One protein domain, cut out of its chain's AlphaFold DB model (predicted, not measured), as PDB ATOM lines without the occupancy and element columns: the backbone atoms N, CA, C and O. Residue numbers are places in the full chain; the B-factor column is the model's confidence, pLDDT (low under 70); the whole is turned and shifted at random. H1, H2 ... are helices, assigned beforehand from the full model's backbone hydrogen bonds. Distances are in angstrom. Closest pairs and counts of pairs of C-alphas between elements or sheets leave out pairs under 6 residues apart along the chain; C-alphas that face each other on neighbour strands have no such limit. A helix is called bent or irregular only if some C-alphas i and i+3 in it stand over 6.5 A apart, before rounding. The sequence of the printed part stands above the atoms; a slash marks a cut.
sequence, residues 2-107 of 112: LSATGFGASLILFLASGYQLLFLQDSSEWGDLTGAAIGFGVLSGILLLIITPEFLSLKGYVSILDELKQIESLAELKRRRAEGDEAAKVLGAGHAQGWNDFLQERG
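Overview. This is residues 2 to 107 of the 112 residues of an uncharacterized protein of Euryarchaeota archaeon (UniProt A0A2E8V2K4). One long, kinked helix, H2, forms the spine of a rod; H1 folds along its first part, and at the other end H3 and H4 fold back in turn as a small helical head. The printed part has 106 residues with four named helices, H1 H2 H3 H4 along the chain, and no named strand; the class is all helix. It is extended, with a radius of gyration of the C-alphas of 20.9 A and spans of 66 by 20 by 18 A.

Arrangement. H1, residues 2 to 23, and H2, residues 30 to 70, touch as a hairpin, opposite ways at a steep tilt of 40 degrees; their closest C-alphas are those of Ser 17 and Ala 37, 4.6 A apart. H2 has a kink of 42 degrees near residue 51. H2 touches H3, residues 74 to 91, with residues 58 to 68 alone; in this hairpin the closest C-alphas, of Tyr 61 and Ala 87, are 5.0 A apart, at a shallow tilt of 27 degrees, opposite ways. H3 has a kink of 54 degrees near residue 81. Its residues 84 to 89 alone touch residues 95 to 99 of H4, residues 93 to 105, in a hairpin at a shallow tilt of 15 degrees, opposite ways; the closest C-alphas, of Ala 88 and Ala 96, are 4.5 A apart. H1 is apart from H3 and H4. Every O i to N i+4 pair is within hydrogen-bond range in H1 and H4, against 33 of 37 in H2 and 12 of 14 in H3.

Along the chain. H1 begins at C-alpha 2, (231.362, 120.141, 268.210), and measures 30.9 A from first to last C-alpha. H2 measures 51.3 A and is irregular, with C-alphas 32 and 35 7.1 A apart; H3 measures 23.3 A and is irregular, with C-alphas 79 and 82 7.5 A apart. H4 measures 18.5 A and ends at C-alpha 105, (222.911, 139.071, 246.146).

Size, cuts and confidence. The two C-alphas farthest apart, of Ser 28 and Ala 75, are 66.9 A apart. The printed part has no cut and no long link. Its mean pLDDT is 90.3, and residue 2 alone is under 70.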
ATOM      1  N   LEU A   2     230.768 120.944 267.127       67.12
ATOM      2  CA  LEU A   2     231.362 120.141 268.210       67.12
ATOM      3  C   LEU A   2     232.599 120.790 268.869       67.12
ATOM      4  O   LEU A   2     232.664 120.852 270.090       67.12
ATOM      5  N   SER A   3     233.520 121.349 268.073       75.38
ATOM      6  CA  SER A   3     234.738 122.008 268.584       75.38
ATOM      7  C   SER A   3     234.436 123.265 269.421       75.38
ATOM      8  O   SER A   3     234.967 123.433 270.515       75.38
ATOM      9  N   ALA A   4     233.486 124.107 268.989       79.62
ATOM     10  CA  ALA A   4     233.083 125.303 269.737       79.62
ATOM     11  C   ALA A   4     232.385 124.963 271.066       79.62
ATOM     12  O   ALA A   4     232.685 125.565 272.097       79.62
ATOM     13  N   THR A   5     231.481 123.979 271.056       87.06
ATOM     14  CA  THR A   5     230.818 123.496 272.275       87.06
ATOM     15  C   THR A   5     231.815 122.829 273.220       87.06
ATOM     16  O   THR A   5     231.779 123.091 274.419       87.06
ATOM     17  N   GLY A   6     232.740 122.021 272.691       88.75
ATOM     18  CA  GLY A   6     233.799 121.376 273.466       88.75
ATOM     19  C   GLY A   6     234.745 122.383 274.121       88.75
ATOM     20  O   GLY A   6     235.034 122.256 275.310       88.75
ATOM     21  N   PHE A   7     235.157 123.422 273.387       91.50
ATOM     22  CA  PHE A   7     235.964 124.517 273.925       91.50
ATOM     23  C   PHE A   7     235.223 125.251 275.046       91.50
ATOM     24  O   PHE A   7     235.758 125.397 276.141       91.50
ATOM     25  N   GLY A   8     233.973 125.664 274.801       91.00
ATOM     26  CA  GLY A   8     233.168 126.390 275.785       91.00
ATOM     27  C   GLY A   8     232.922 125.589 277.064       91.00
ATOM     28  O   GLY A   8     233.147 126.101 278.158       91.00
ATOM     29  N   ALA A   9     232.523 124.321 276.942       94.06
ATOM     30  CA  ALA A   9     232.295 123.446 278.090       94.06
ATOM     31  C   ALA A   9     233.584 123.194 278.888       94.06
ATOM     32  O   ALA A   9     233.573 123.287 280.115       94.06
ATOM     33  N   SER A  10     234.700 122.936 278.199       94.62
ATOM     34  CA  SER A  10     235.999 122.726 278.852       94.62
ATOM     35  C   SER A  10     236.478 123.996 279.553       94.62
ATOM     36  O   SER A  10     236.964 123.926 280.677       94.62
ATOM     37  N   LEU A  11     236.276 125.168 278.945       95.88
ATOM     38  CA  LEU A  11     236.630 126.450 279.551       95.88
ATOM     39  C   LEU A  11     235.817 126.718 280.819       95.88
ATOM     40  O   LEU A  11     236.389 127.078 281.843       95.88
ATOM     41  N   ILE A  12     234.501 126.505 280.772       97.25
ATOM     42  CA  ILE A  12     233.631 126.670 281.942       97.25
ATOM     43  C   ILE A  12     234.057 125.719 283.059       97.25
ATOM     44  O   ILE A  12     234.191 126.153 284.200       97.25
ATOM     45  N   LEU A  13     234.312 124.445 282.744       97.12
ATOM     46  CA  LEU A  13     234.735 123.464 283.741       97.12
ATOM     47  C   LEU A  13     236.085 123.833 284.368       97.12
ATOM     48  O   LEU A  13     236.241 123.729 285.585       97.12
ATOM     49  N   PHE A  14     237.034 124.309 283.561       97.56
ATOM     50  CA  PHE A  14     238.341 124.761 284.033       97.56
ATOM     51  C   PHE A  14     238.211 125.954 284.985       97.56
ATOM     52  O   PHE A  14     238.781 125.951 286.075       97.56
ATOM     53  N   LEU A  15     237.399 126.948 284.611       97.62
ATOM     54  CA  LEU A  15     237.153 128.136 285.429       97.62
ATOM     55  C   LEU A  15     236.390 127.805 286.713       97.62
ATOM     56  O   LEU A  15     236.758 128.306 287.770       97.62
ATOM     57  N   ALA A  16     235.376 126.940 286.653       96.50
ATOM     58  CA  ALA A  16     234.638 126.486 287.831       96.50
ATOM     59  C   ALA A  16     235.546 125.714 288.804       96.50
ATOM     60  O   ALA A  16     235.486 125.928 290.014       96.50
ATOM     61  N   SER A  17     236.436 124.874 288.269       96.31
ATOM     62  CA  SER A  17     237.438 124.149 289.056       96.31
ATOM     63  C   SER A  17     238.425 125.109 289.721       96.31
ATOM     64  O   SER A  17     238.678 125.008 290.919       96.31
ATOM     65  N   GLY A  18     238.937 126.091 288.971       96.12
ATOM     66  CA  GLY A  18     239.796 127.144 289.512       96.12
ATOM     67  C   GLY A  18     239.087 127.995 290.565       96.12
ATOM     68  O   GLY A  18     239.685 128.328 291.583       96.12
ATOM     69  N   TYR A  19     237.803 128.299 290.365       95.94
ATOM     70  CA  TYR A  19     237.010 129.064 291.320       95.94
ATOM     71  C   TYR A  19     236.883 128.341 292.663       95.94
ATOM     72  O   TYR A  19     237.138 128.943 293.703       95.94
ATOM     73  N   GLN A  20     236.574 127.041 292.635       94.50
ATOM     74  CA  GLN A  20     236.550 126.204 293.835       94.50
ATOM     75  C   GLN A  20     237.918 126.241 294.548       94.50
ATOM     76  O   GLN A  20     238.030 126.684 295.691       94.50
ATOM     77  N   LEU A  21     239.003 125.910 293.849       94.12
ATOM     78  CA  LEU A  21     240.331 125.831 294.475       94.12
ATOM     79  C   LEU A  21     240.828 127.163 295.061       94.12
ATOM     80  O   LEU A  21     241.504 127.171 296.091       94.12
ATOM     81  N   LEU A  22     240.510 128.288 294.417       95.25
ATOM     82  CA  LEU A  22     241.089 129.586 294.764       95.25
ATOM     83  C   LEU A  22     240.204 130.447 295.671       95.25
ATOM     84  O   LEU A  22     240.752 131.242 296.429       95.25
ATOM     85  N   PHE A  23     238.876 130.321 295.607       94.12
ATOM     86  CA  PHE A  23     237.965 131.287 296.242       94.12
ATOM     87  C   PHE A  23     236.992 130.690 297.260       94.12
ATOM     88  O   PHE A  23     236.416 131.445 298.036       94.12
ATOM     89  N   LEU A  24     236.798 129.370 297.294       93.69
ATOM     90  CA  LEU A  24     235.817 128.730 298.183       93.69
ATOM     91  C   LEU A  24     236.449 128.062 299.419       93.69
ATOM     92  O   LEU A  24     235.790 127.255 300.075       93.69
ATOM     93  N   GLN A  25     237.696 128.409 299.757       91.06
ATOM     94  CA  GLN A  25     238.482 127.793 300.844       91.06
ATOM     95  C   GLN A  25     237.818 127.878 302.225       91.06
ATOM     96  O   GLN A  25     237.972 126.966 303.030       91.06
ATOM     97  N   ASP A  26     237.033 128.927 302.476       90.56
ATOM     98  CA  ASP A  26     236.336 129.133 303.753       90.56
ATOM     99  C   ASP A  26     235.032 128.322 303.887       90.56
ATOM    100  O   ASP A  26     234.365 128.371 304.922       90.56
ATOM    101  N   SER A  27     234.625 127.587 302.847       89.31
ATOM    102  CA  SER A  27     233.400 126.784 302.881       89.31
ATOM    103  C   SER A  27     233.615 125.433 303.565       89.31
ATOM    104  O   SER A  27     234.650 124.787 303.404       89.31
ATOM    105  N   SER A  28     232.602 124.951 304.290       88.25
ATOM    106  CA  SER A  28     232.652 123.642 304.959       88.25
ATOM    107  C   SER A  28     232.776 122.462 303.989       88.25
ATOM    108  O   SER A  28     233.260 121.408 304.378       88.25
ATOM    109  N   GLU A  29     232.357 122.643 302.734       88.44
ATOM    110  CA  GLU A  29     232.391 121.626 301.673       88.44
ATOM    111  C   GLU A  29     233.684 121.673 300.836       88.44
ATOM    112  O   GLU A  29     233.875 120.859 299.929       88.44
ATOM    113  N   TRP A  30     234.585 122.626 301.110       89.50
ATOM    114  CA  TRP A  30     235.791 122.838 300.309       89.50
ATOM    115  C   TRP A  30     236.660 121.583 300.231       89.50
ATOM    116  O   TRP A  30     237.035 121.146 299.140       89.50
ATOM    117  N   GLY A  31     236.939 120.966 301.381       88.75
ATOM    118  CA  GLY A  31     237.772 119.766 301.461       88.75
ATOM    119  C   GLY A  31     237.191 118.592 300.671       88.75
ATOM    120  O   GLY A  31     237.923 117.927 299.938       88.75
ATOM    121  N   ASP A  32     235.874 118.400 300.748       92.81
ATOM    122  CA  ASP A  32     235.170 117.281 300.111       92.81
ATOM    123  C   ASP A  32     235.187 117.381 298.579       92.81
ATOM    124  O   ASP A  32     235.277 116.373 297.874       92.81
ATOM    125  N   LEU A  33     235.147 118.605 298.043       92.38
ATOM    126  CA  LEU A  33     235.092 118.865 296.603       92.38
ATOM    127  C   LEU A  33     236.457 119.164 295.970       92.38
ATOM    128  O   LEU A  33     236.583 119.117 294.743       92.38
ATOM    129  N   THR A  34     237.496 119.430 296.767       93.94
ATOM    130  CA  THR A  34     238.830 119.812 296.268       93.94
ATOM    131  C   THR A  34     239.438 118.747 295.357       93.94
ATOM    132  O   THR A  34     239.947 119.069 294.283       93.94
ATOM    133  N   GLY A  35     239.339 117.466 295.725       93.00
ATOM    134  CA  GLY A  35     239.864 116.373 294.900       93.00
ATOM    135  C   GLY A  35     239.201 116.305 293.519       93.00
ATOM    136  O   GLY A  35     239.886 116.179 292.501       93.00
ATOM    137  N   ALA A  36     237.875 116.461 293.474       94.31
ATOM    138  CA  ALA A  36     237.121 116.497 292.224       94.31
ATOM    139  C   ALA A  36     237.469 117.737 291.389       94.31
ATOM    140  O   ALA A  36     237.681 117.619 290.182       94.31
ATOM    141  N   ALA A  37     237.594 118.908 292.019       94.94
ATOM    142  CA  ALA A  37     237.974 120.147 291.345       94.94
ATOM    143  C   ALA A  37     239.368 120.052 290.703       94.94
ATOM    144  O   ALA A  37     239.539 120.463 289.559       94.94
ATOM    145  N   ILE A  38     240.352 119.447 291.376       96.25
ATOM    146  CA  ILE A  38     241.674 119.199 290.777       96.25
ATOM    147  C   ILE A  38     241.542 118.270 289.565       96.25
ATOM    148  O   ILE A  38     242.052 118.590 288.490       96.25
ATOM    149  N   GLY A  39     240.837 117.144 289.708       96.75
ATOM    150  CA  GLY A  39     240.650 116.179 288.622       96.75
ATOM    151  C   GLY A  39     239.983 116.797 287.390       96.75
ATOM    152  O   GLY A  39     240.490 116.666 286.272       96.75
ATOM    153  N   PHE A  40     238.884 117.529 287.588       96.94
ATOM    154  CA  PHE A  40     238.186 118.225 286.509       96.94
ATOM    155  C   PHE A  40     238.998 119.380 285.926       96.94
ATOM    156  O   PHE A  40     238.979 119.567 284.708       96.94
ATOM    157  N   GLY A  41     239.755 120.111 286.746       97.12
ATOM    158  CA  GLY A  41     240.659 121.166 286.295       97.12
ATOM    159  C   GLY A  41     241.758 120.632 285.376       97.12
ATOM    160  O   GLY A  41     241.979 121.171 284.294       97.12
ATOM    161  N   VAL A  42     242.399 119.521 285.740       97.62
ATOM    162  CA  VAL A  42     243.426 118.889 284.893       97.62
ATOM    163  C   VAL A  42     242.816 118.362 283.594       97.62
ATOM    164  O   VAL A  42     243.333 118.646 282.513       97.62
ATOM    165  N   LEU A  43     241.697 117.636 283.680       97.44
ATOM    166  CA  LEU A  43     241.030 117.070 282.506       97.44
ATOM    167  C   LEU A  43     240.601 118.160 281.515       97.44
ATOM    168  O   LEU A  43     240.898 118.072 280.324       97.44
ATOM    169  N   SER A  44     239.928 119.201 282.006       96.31
ATOM    170  CA  SER A  44     239.501 120.329 281.175       96.31
ATOM    171  C   SER A  44     240.681 121.113 280.606       96.31
ATOM    172  O   SER A  44     240.627 121.506 279.444       96.31
ATOM    173  N   GLY A  45     241.771 121.275 281.361       96.44
ATOM    174  CA  GLY A  45     243.003 121.892 280.871       96.44
ATOM    175  C   GLY A  45     243.606 121.142 279.680       96.44
ATOM    176  O   GLY A  45     243.936 121.755 278.666       96.44
ATOM    177  N   ILE A  46     243.685 119.810 279.749       96.69
ATOM    178  CA  ILE A  46     244.171 118.979 278.633       96.69
ATOM    179  C   ILE A  46     243.247 119.110 277.417       96.69
ATOM    180  O   ILE A  46     243.722 119.315 276.300       96.69
ATOM    181  N   LEU A  47     241.929 119.035 277.624       94.06
ATOM    182  CA  LEU A  47     240.952 119.204 276.547       94.06
ATOM    183  C   LEU A  47     241.070 120.579 275.885       94.06
ATOM    184  O   LEU A  47     241.043 120.669 274.659       94.06
ATOM    185  N   LEU A  48     241.268 121.642 276.667       94.56
ATOM    186  CA  LEU A  48     241.494 122.984 276.136       94.56
ATOM    187  C   LEU A  48     242.741 123.031 275.258       94.56
ATOM    188  O   LEU A  48     242.662 123.576 274.162       94.56
ATOM    189  N   LEU A  49     243.862 122.435 275.667       94.38
ATOM    190  CA  LEU A  49     245.078 122.428 274.843       94.38
ATOM    191  C   LEU A  49     244.866 121.764 273.476       94.38
ATOM    192  O   LEU A  49     245.435 122.214 272.485       94.38
ATOM    193  N   ILE A  50     244.022 120.733 273.410       92.81
ATOM    194  CA  ILE A  50     243.720 120.011 272.167       92.81
ATOM    195  C   ILE A  50     242.711 120.781 271.302       92.81
ATOM    196  O   ILE A  50     242.905 120.908 270.096       92.81
ATOM    197  N   ILE A  51     241.640 121.306 271.902       92.00
ATOM    198  CA  ILE A  51     240.512 121.907 271.168       92.00
ATOM    199  C   ILE A  51     240.798 123.363 270.769       92.00
ATOM    200  O   ILE A  51     240.351 123.818 269.718       92.00
ATOM    201  N   THR A  52     241.563 124.110 271.572       89.44
ATOM    202  CA  THR A  52     241.880 125.527 271.308       89.44
ATOM    203  C   THR A  52     242.456 125.791 269.911       89.44
ATOM    204  O   THR A  52     241.935 126.690 269.251       89.44
ATOM    205  N   PRO A  53     243.484 125.076 269.409       88.38
ATOM    206  CA  PRO A  53     244.036 125.364 268.082       88.38
ATOM    207  C   PRO A  53     243.003 125.184 266.963       88.38
ATOM    208  O   PRO A  53     242.905 126.029 266.073       88.38
ATOM    209  N   GLU A  54     242.185 124.131 267.036       87.00
ATOM    210  CA  GLU A  54     241.092 123.900 266.089       87.00
ATOM    211  C   GLU A  54     240.053 125.029 266.169       87.00
ATOM    212  O   GLU A  54     239.662 125.604 265.152       87.00
ATOM    213  N   PHE A  55     239.657 125.415 267.382       86.56
ATOM    214  CA  PHE A  55     238.703 126.494 267.608       86.56
ATOM    215  C   PHE A  55     239.196 127.847 267.071       86.56
ATOM    216  O   PHE A  55     238.428 128.580 266.443       86.56
ATOM    217  N   LEU A  56     240.475 128.178 267.272       88.12
ATOM    218  CA  LEU A  56     241.082 129.403 266.743       88.12
ATOM    219  C   LEU A  56     241.159 129.388 265.213       88.12
ATOM    220  O   LEU A  56     240.864 130.404 264.586       88.12
ATOM    221  N   SER A  57     241.487 128.242 264.609       87.88
ATOM    222  CA  SER A  57     241.479 128.084 263.151       87.88
ATOM    223  C   SER A  57     240.082 128.328 262.569       87.88
ATOM    224  O   SER A  57     239.930 129.128 261.645       87.88
ATOM    225  N   LEU A  58     239.042 127.739 263.170       87.19
ATOM    226  CA  LEU A  58     237.650 127.969 262.771       87.19
ATOM    227  C   LEU A  58     237.251 129.444 262.901       87.19
ATOM    228  O   LEU A  58     236.629 129.990 261.992       87.19
ATOM    229  N   LYS A  59     237.649 130.129 263.982       87.44
ATOM    230  CA  LYS A  59     237.432 131.582 264.103       87.44
ATOM    231  C   LYS A  59     238.132 132.377 262.999       87.44
ATOM    232  O   LYS A  59     237.552 133.342 262.508       87.44
ATOM    233  N   GLY A  60     239.329 131.964 262.588       88.69
ATOM    234  CA  GLY A  60     240.043 132.565 261.460       88.69
ATOM    235  C   GLY A  60     239.234 132.506 260.163       88.69
ATOM    236  O   GLY A  60     239.071 133.522 259.495       88.69
ATOM    237  N   TYR A  61     238.631 131.356 259.849       88.88
ATOM    238  CA  TYR A  61     237.773 131.218 258.667       88.88
ATOM    239  C   TYR A  61     236.506 132.078 258.732       88.88
ATOM    240  O   TYR A  61     236.066 132.591 257.702       88.88
ATOM    241  N   VAL A  62     235.925 132.275 259.921       88.88
ATOM    242  CA  VAL A  62     234.802 133.217 260.091       88.88
ATOM    243  C   VAL A  62     235.255 134.646 259.785       88.88
ATOM    244  O   VAL A  62     234.585 135.326 259.015       88.88
ATOM    245  N   SER A  63     236.415 135.064 260.305       90.44
ATOM    246  CA  SER A  63     236.989 136.388 260.020       90.44
ATOM    247  C   SER A  63     237.197 136.607 258.524       90.44
ATOM    248  O   SER A  63     236.808 137.644 258.002       90.44
ATOM    249  N   ILE A  64     237.728 135.606 257.810       90.69
ATOM    250  CA  ILE A  64     237.910 135.672 256.353       90.69
ATOM    251  C   ILE A  64     236.568 135.905 255.647       90.69
ATOM    252  O   ILE A  64     236.476 136.754 254.763       90.69
ATOM    253  N   LEU A  65     235.511 135.181 256.027       89.75
ATOM    254  CA  LEU A  65     234.192 135.386 255.425       89.75
ATOM    255  C   LEU A  65     233.630 136.780 255.710       89.75
ATOM    256  O   LEU A  65     233.026 137.373 254.816       89.75
ATOM    257  N   ASP A  66     233.812 137.300 256.920       91.25
ATOM    258  CA  ASP A  66     233.338 138.633 257.286       91.25
ATOM    259  C   ASP A  66     234.116 139.730 256.546       91.25
ATOM    260  O   ASP A  66     233.501 140.646 255.999       91.25
ATOM    261  N   GLU A  67     235.436 139.591 256.415       91.31
ATOM    262  CA  GLU A  67     236.272 140.467 255.587       91.31
ATOM    263  C   GLU A  67     235.807 140.472 254.129       91.31
ATOM    264  O   GLU A  67     235.619 141.534 253.537       91.31
ATOM    265  N   LEU A  68     235.567 139.296 253.537       90.12
ATOM    266  CA  LEU A  68     235.104 139.194 252.151       90.12
ATOM    267  C   LEU A  68     233.722 139.823 251.956       90.12
ATOM    268  O   LEU A  68     233.467 140.430 250.916       90.12
ATOM    269  N   LYS A  69     232.834 139.716 252.947       89.19
ATOM    270  CA  LYS A  69     231.507 140.344 252.899       89.19
ATOM    271  C   LYS A  69     231.562 141.870 252.942       89.19
ATOM    272  O   LYS A  69     230.656 142.518 252.414       89.19
ATOM    273  N   GLN A  70     232.614 142.433 253.534       91.56
ATOM    274  CA  GLN A  70     232.849 143.876 253.599       91.56
ATOM    275  C   GLN A  70     233.464 144.454 252.314       91.56
ATOM    276  O   GLN A  70     233.453 145.670 252.138       91.56
ATOM    277  N   ILE A  71     233.957 143.624 251.386       90.12
ATOM    278  CA  ILE A  71     234.511 144.103 250.112       90.12
ATOM    279  C   ILE A  71     233.398 144.703 249.239       90.12
ATOM    280  O   ILE A  71     232.453 144.023 248.834       90.12
ATOM    281  N   GLU A  72     233.539 145.980 248.881       85.25
ATOM    282  CA  GLU A  72     232.619 146.667 247.964       85.25
ATOM    283  C   GLU A  72     232.925 146.375 246.486       85.25
ATOM    284  O   GLU A  72     232.016 146.286 245.656       85.25
ATOM    285  N   SER A  73     234.205 146.184 246.149       89.88
ATOM    286  CA  SER A  73     234.665 145.930 244.782       89.88
ATOM    287  C   SER A  73     234.344 144.505 244.322       89.88
ATOM    288  O   SER A  73     234.949 143.529 244.767       89.88
ATOM    289  N   LEU A  74     233.447 144.372 243.339       86.19
ATOM    290  CA  LEU A  74     233.089 143.071 242.754       86.19
ATOM    291  C   LEU A  74     234.278 142.354 242.097       86.19
ATOM    292  O   LEU A  74     234.343 141.126 242.114       86.19
ATOM    293  N   ALA A  75     235.220 143.100 241.512       86.69
ATOM    294  CA  ALA A  75     236.406 142.520 240.884       86.69
ATOM    295  C   ALA A  75     237.347 141.899 241.927       86.69
ATOM    296  O   ALA A  75     237.869 140.800 241.721       86.69
ATOM    297  N   GLU A  76     237.517 142.574 243.064       86.81
ATOM    298  CA  GLU A  76     238.321 142.079 244.178       86.81
ATOM    299  C   GLU A  76     237.653 140.887 244.867       86.81
ATOM    300  O   GLU A  76     238.300 139.858 245.081       86.81
ATOM    301  N   LEU A  77     236.342 140.971 245.104       88.06
ATOM    302  CA  LEU A  77     235.552 139.875 245.657       88.06
ATOM    303  C   LEU A  77     235.605 138.632 244.758       88.06
ATOM    304  O   LEU A  77     235.780 137.516 245.240       88.06
ATOM    305  N   LYS A  78     235.533 138.806 243.433       88.12
ATOM    306  CA  LYS A  78     235.679 137.703 242.475       88.12
ATOM    307  C   LYS A  78     237.074 137.077 242.526       88.12
ATOM    308  O   LYS A  78     237.180 135.860 242.392       88.12
ATOM    309  N   ARG A  79     238.128 137.880 242.726       90.50
ATOM    310  CA  ARG A  79     239.512 137.395 242.850       90.50
ATOM    311  C   ARG A  79     239.704 136.550 244.109       90.50
ATOM    312  O   ARG A  79     240.313 135.491 244.025       90.50
ATOM    313  N   ARG A  80     239.161 136.997 245.246       90.06
ATOM    314  CA  ARG A  80     239.283 136.311 246.546       90.06
ATOM    315  C   ARG A  80     238.164 135.306 246.831       90.06
ATOM    316  O   ARG A  80     238.108 134.723 247.908       90.06
ATOM    317  N   ARG A  81     237.279 135.048 245.865       87.94
ATOM    318  CA  ARG A  81     236.153 134.119 246.027       87.94
ATOM    319  C   ARG A  81     236.590 132.722 246.472       87.94
ATOM    320  O   ARG A  81     235.903 132.120 247.287       87.94
ATOM    321  N   ALA A  82     237.707 132.220 245.942       88.50
ATOM    322  CA  ALA A  82     238.213 130.892 246.281       88.50
ATOM    323  C   ALA A  82     238.515 130.751 247.786       88.50
ATOM    324  O   ALA A  82     238.205 129.715 248.365       88.50
ATOM    325  N   GLU A  83     239.022 131.815 248.421       89.00
ATOM    326  CA  GLU A  83     239.270 131.862 249.870       89.00
ATOM    327  C   GLU A  83     237.955 131.748 250.656       89.00
ATOM    328  O   GLU A  83     237.867 131.012 251.635       89.00
ATOM    329  N   GLY A  84     236.902 132.433 250.194       86.94
ATOM    330  CA  GLY A  84     235.571 132.359 250.798       86.94
ATOM    331  C   GLY A  84     234.895 131.002 250.603       86.94
ATOM    332  O   GLY A  84     234.310 130.466 251.542       86.94
ATOM    333  N   ASP A  85     235.017 130.404 249.415       90.44
ATOM    334  CA  ASP A  85     234.474 129.072 249.121       90.44
ATOM    335  C   ASP A  85     235.142 127.993 250.001       90.44
ATOM    336  O   ASP A  85     234.464 127.101 250.520       90.44
ATOM    337  N   GLU A  86     236.455 128.094 250.223       88.38
ATOM    338  CA  GLU A  86     237.202 127.215 251.128       88.38
ATOM    339  C   GLU A  86     236.801 127.431 252.593       88.38
ATOM    340  O   GLU A  86     236.438 126.469 253.276       88.38
ATOM    341  N   ALA A  87     236.776 128.683 253.060       87.56
ATOM    342  CA  ALA A  87     236.385 129.025 254.426       87.56
ATOM    343  C   ALA A  87     234.963 128.544 254.753       87.56
ATOM    344  O   ALA A  87     234.726 127.910 255.784       87.56
ATOM    345  N   ALA A  88     234.011 128.774 253.847       88.19
ATOM    346  CA  ALA A  88     232.626 128.363 254.030       88.19
ATOM    347  C   ALA A  88     232.467 126.834 254.026       88.19
ATOM    348  O   ALA A  88     231.649 126.295 254.774       88.19
ATOM    349  N   LYS A  89     233.279 126.118 253.235       87.50
ATOM    350  CA  LYS A  89     233.316 124.650 253.234       87.50
ATOM    351  C   LYS A  89     233.842 124.094 254.558       87.50
ATOM    352  O   LYS A  89     233.240 123.160 255.085       87.50
ATOM    353  N   VAL A  90     234.928 124.655 255.093       86.12
ATOM    354  CA  VAL A  90     235.529 124.219 256.367       86.12
ATOM    355  C   VAL A  90     234.586 124.474 257.545       86.12
ATOM    356  O   VAL A  90     234.426 123.616 258.409       86.12
ATOM    357  N   LEU A  91     233.900 125.619 257.556       85.25
ATOM    358  CA  LEU A  91     232.931 125.969 258.601       85.25
ATOM    359  C   LEU A  91     231.637 125.137 258.547       85.25
ATOM    360  O   LEU A  91     230.935 125.010 259.554       85.25
ATOM    361  N   GLY A  92     231.332 124.549 257.390       86.19
ATOM    362  CA  GLY A  92     230.231 123.612 257.192       86.19
ATOM    363  C   GLY A  92     228.975 124.223 256.567       86.19
ATOM    364  O   GLY A  92     228.928 125.388 256.173       86.19
ATOM    365  N   ALA A  93     227.927 123.398 256.470       79.56
ATOM    366  CA  ALA A  93     226.765 123.641 255.607       79.56
ATOM    367  C   ALA A  93     226.053 124.990 255.834       79.56
ATOM    368  O   ALA A  93     225.669 125.635 254.862       79.56
ATOM    369  N   GLY A  94     225.923 125.452 257.083       83.19
ATOM    370  CA  GLY A  94     225.275 126.736 257.386       83.19
ATOM    371  C   GLY A  94     226.052 127.950 256.861       83.19
ATOM    372  O   GLY A  94     225.470 128.846 256.253       83.19
ATOM    373  N   HIS A  95     227.379 127.958 257.024       84.56
ATOM    374  CA  HIS A  95     228.233 129.027 256.497       84.56
ATOM    375  C   HIS A  95     228.362 128.946 254.973       84.56
ATOM    376  O   HIS A  95     228.357 129.979 254.309       84.56
ATOM    377  N   ALA A  96     228.393 127.734 254.412       86.31
ATOM    378  CA  ALA A  96     228.336 127.512 252.969       86.31
ATOM    379  C   ALA A  96     227.055 128.075 252.343       86.31
ATOM    380  O   ALA A  96     227.116 128.699 251.284       86.31
ATOM    381  N   GLN A  97     225.899 127.893 252.984       86.88
ATOM    382  CA  GLN A  97     224.643 128.462 252.503       86.88
ATOM    383  C   GLN A  97     224.658 129.993 252.575       86.88
ATOM    384  O   GLN A  97     224.504 130.638 251.542       86.88
ATOM    385  N   GLY A  98     224.983 130.577 253.732       87.31
ATOM    386  CA  GLY A  98     225.030 132.039 253.871       87.31
ATOM    387  C   GLY A  98     226.061 132.717 252.957       87.31
ATOM    388  O   GLY A  98     225.839 133.825 252.479       87.31
ATOM    389  N   TRP A  99     227.185 132.053 252.669       91.75
ATOM    390  CA  TRP A  99     228.161 132.537 251.689       91.75
ATOM    391  C   TRP A  99     227.609 132.515 250.259       91.75
ATOM    392  O   TRP A  99     227.787 133.462 249.496       91.75
ATOM    393  N   ASN A 100     226.897 131.450 249.898       89.81
ATOM    394  CA  ASN A 100     226.260 131.331 248.594       89.81
ATOM    395  C   ASN A 100     225.164 132.378 248.371       89.81
ATOM    396  O   ASN A 100     225.095 132.927 247.271       89.81
ATOM    397  N   ASP A 101     224.358 132.648 249.395       91.19
ATOM    398  CA  ASP A 101     223.299 133.658 249.358       91.19
ATOM    399  C   ASP A 101     223.911 135.055 249.161       91.19
ATOM    400  O   ASP A 101     223.523 135.782 248.248       91.19
ATOM    401  N   PHE A 102     224.982 135.376 249.900       90.38
ATOM    402  CA  PHE A 102     225.737 136.621 249.719       90.38
ATOM    403  C   PHE A 102     226.294 136.781 248.291       90.38
ATOM    404  O   PHE A 102     226.175 137.841 247.671       90.38
ATOM    405  N   LEU A 103     226.887 135.725 247.724       89.25
ATOM    406  CA  LEU A 103     227.378 135.763 246.343       89.25
ATOM    407  C   LEU A 103     226.243 135.931 245.324       89.25
ATOM    408  O   LEU A 103     226.465 136.516 244.262       89.25
ATOM    409  N   GLN A 104     225.050 135.415 245.614       89.69
ATOM    410  CA  GLN A 104     223.871 135.582 244.769       89.69
ATOM    411  C   GLN A 104     223.359 137.028 244.807       89.69
ATOM    412  O   GLN A 104     223.131 137.600 243.741       89.69
ATOM    413  N   GLU A 105     223.272 137.650 245.985       88.19
ATOM    414  CA  GLU A 105     222.911 139.071 246.146       88.19
ATOM    415  C   GLU A 105     223.866 140.003 245.387       88.19
ATOM    416  O   GLU A 105     223.446 140.981 244.772       88.19
ATOM    417  N   ARG A 106     225.161 139.670 245.366       85.88
ATOM    418  CA  ARG A 106     226.194 140.418 244.629       85.88
ATOM    419  C   ARG A 106     226.272 140.069 243.134       85.88
ATOM    420  O   ARG A 106     227.142 140.588 242.437       85.88
ATOM    421  N   GLY A 107     225.413 139.181 242.624       84.38
ATOM    422  CA  GLY A 107     225.387 138.766 241.213       84.38
ATOM    423  C   GLY A 107     226.564 137.878 240.774       84.38
ATOM    424  O   GLY A 107     226.795 137.685 239.580       84.38
TER     425      GLY A 107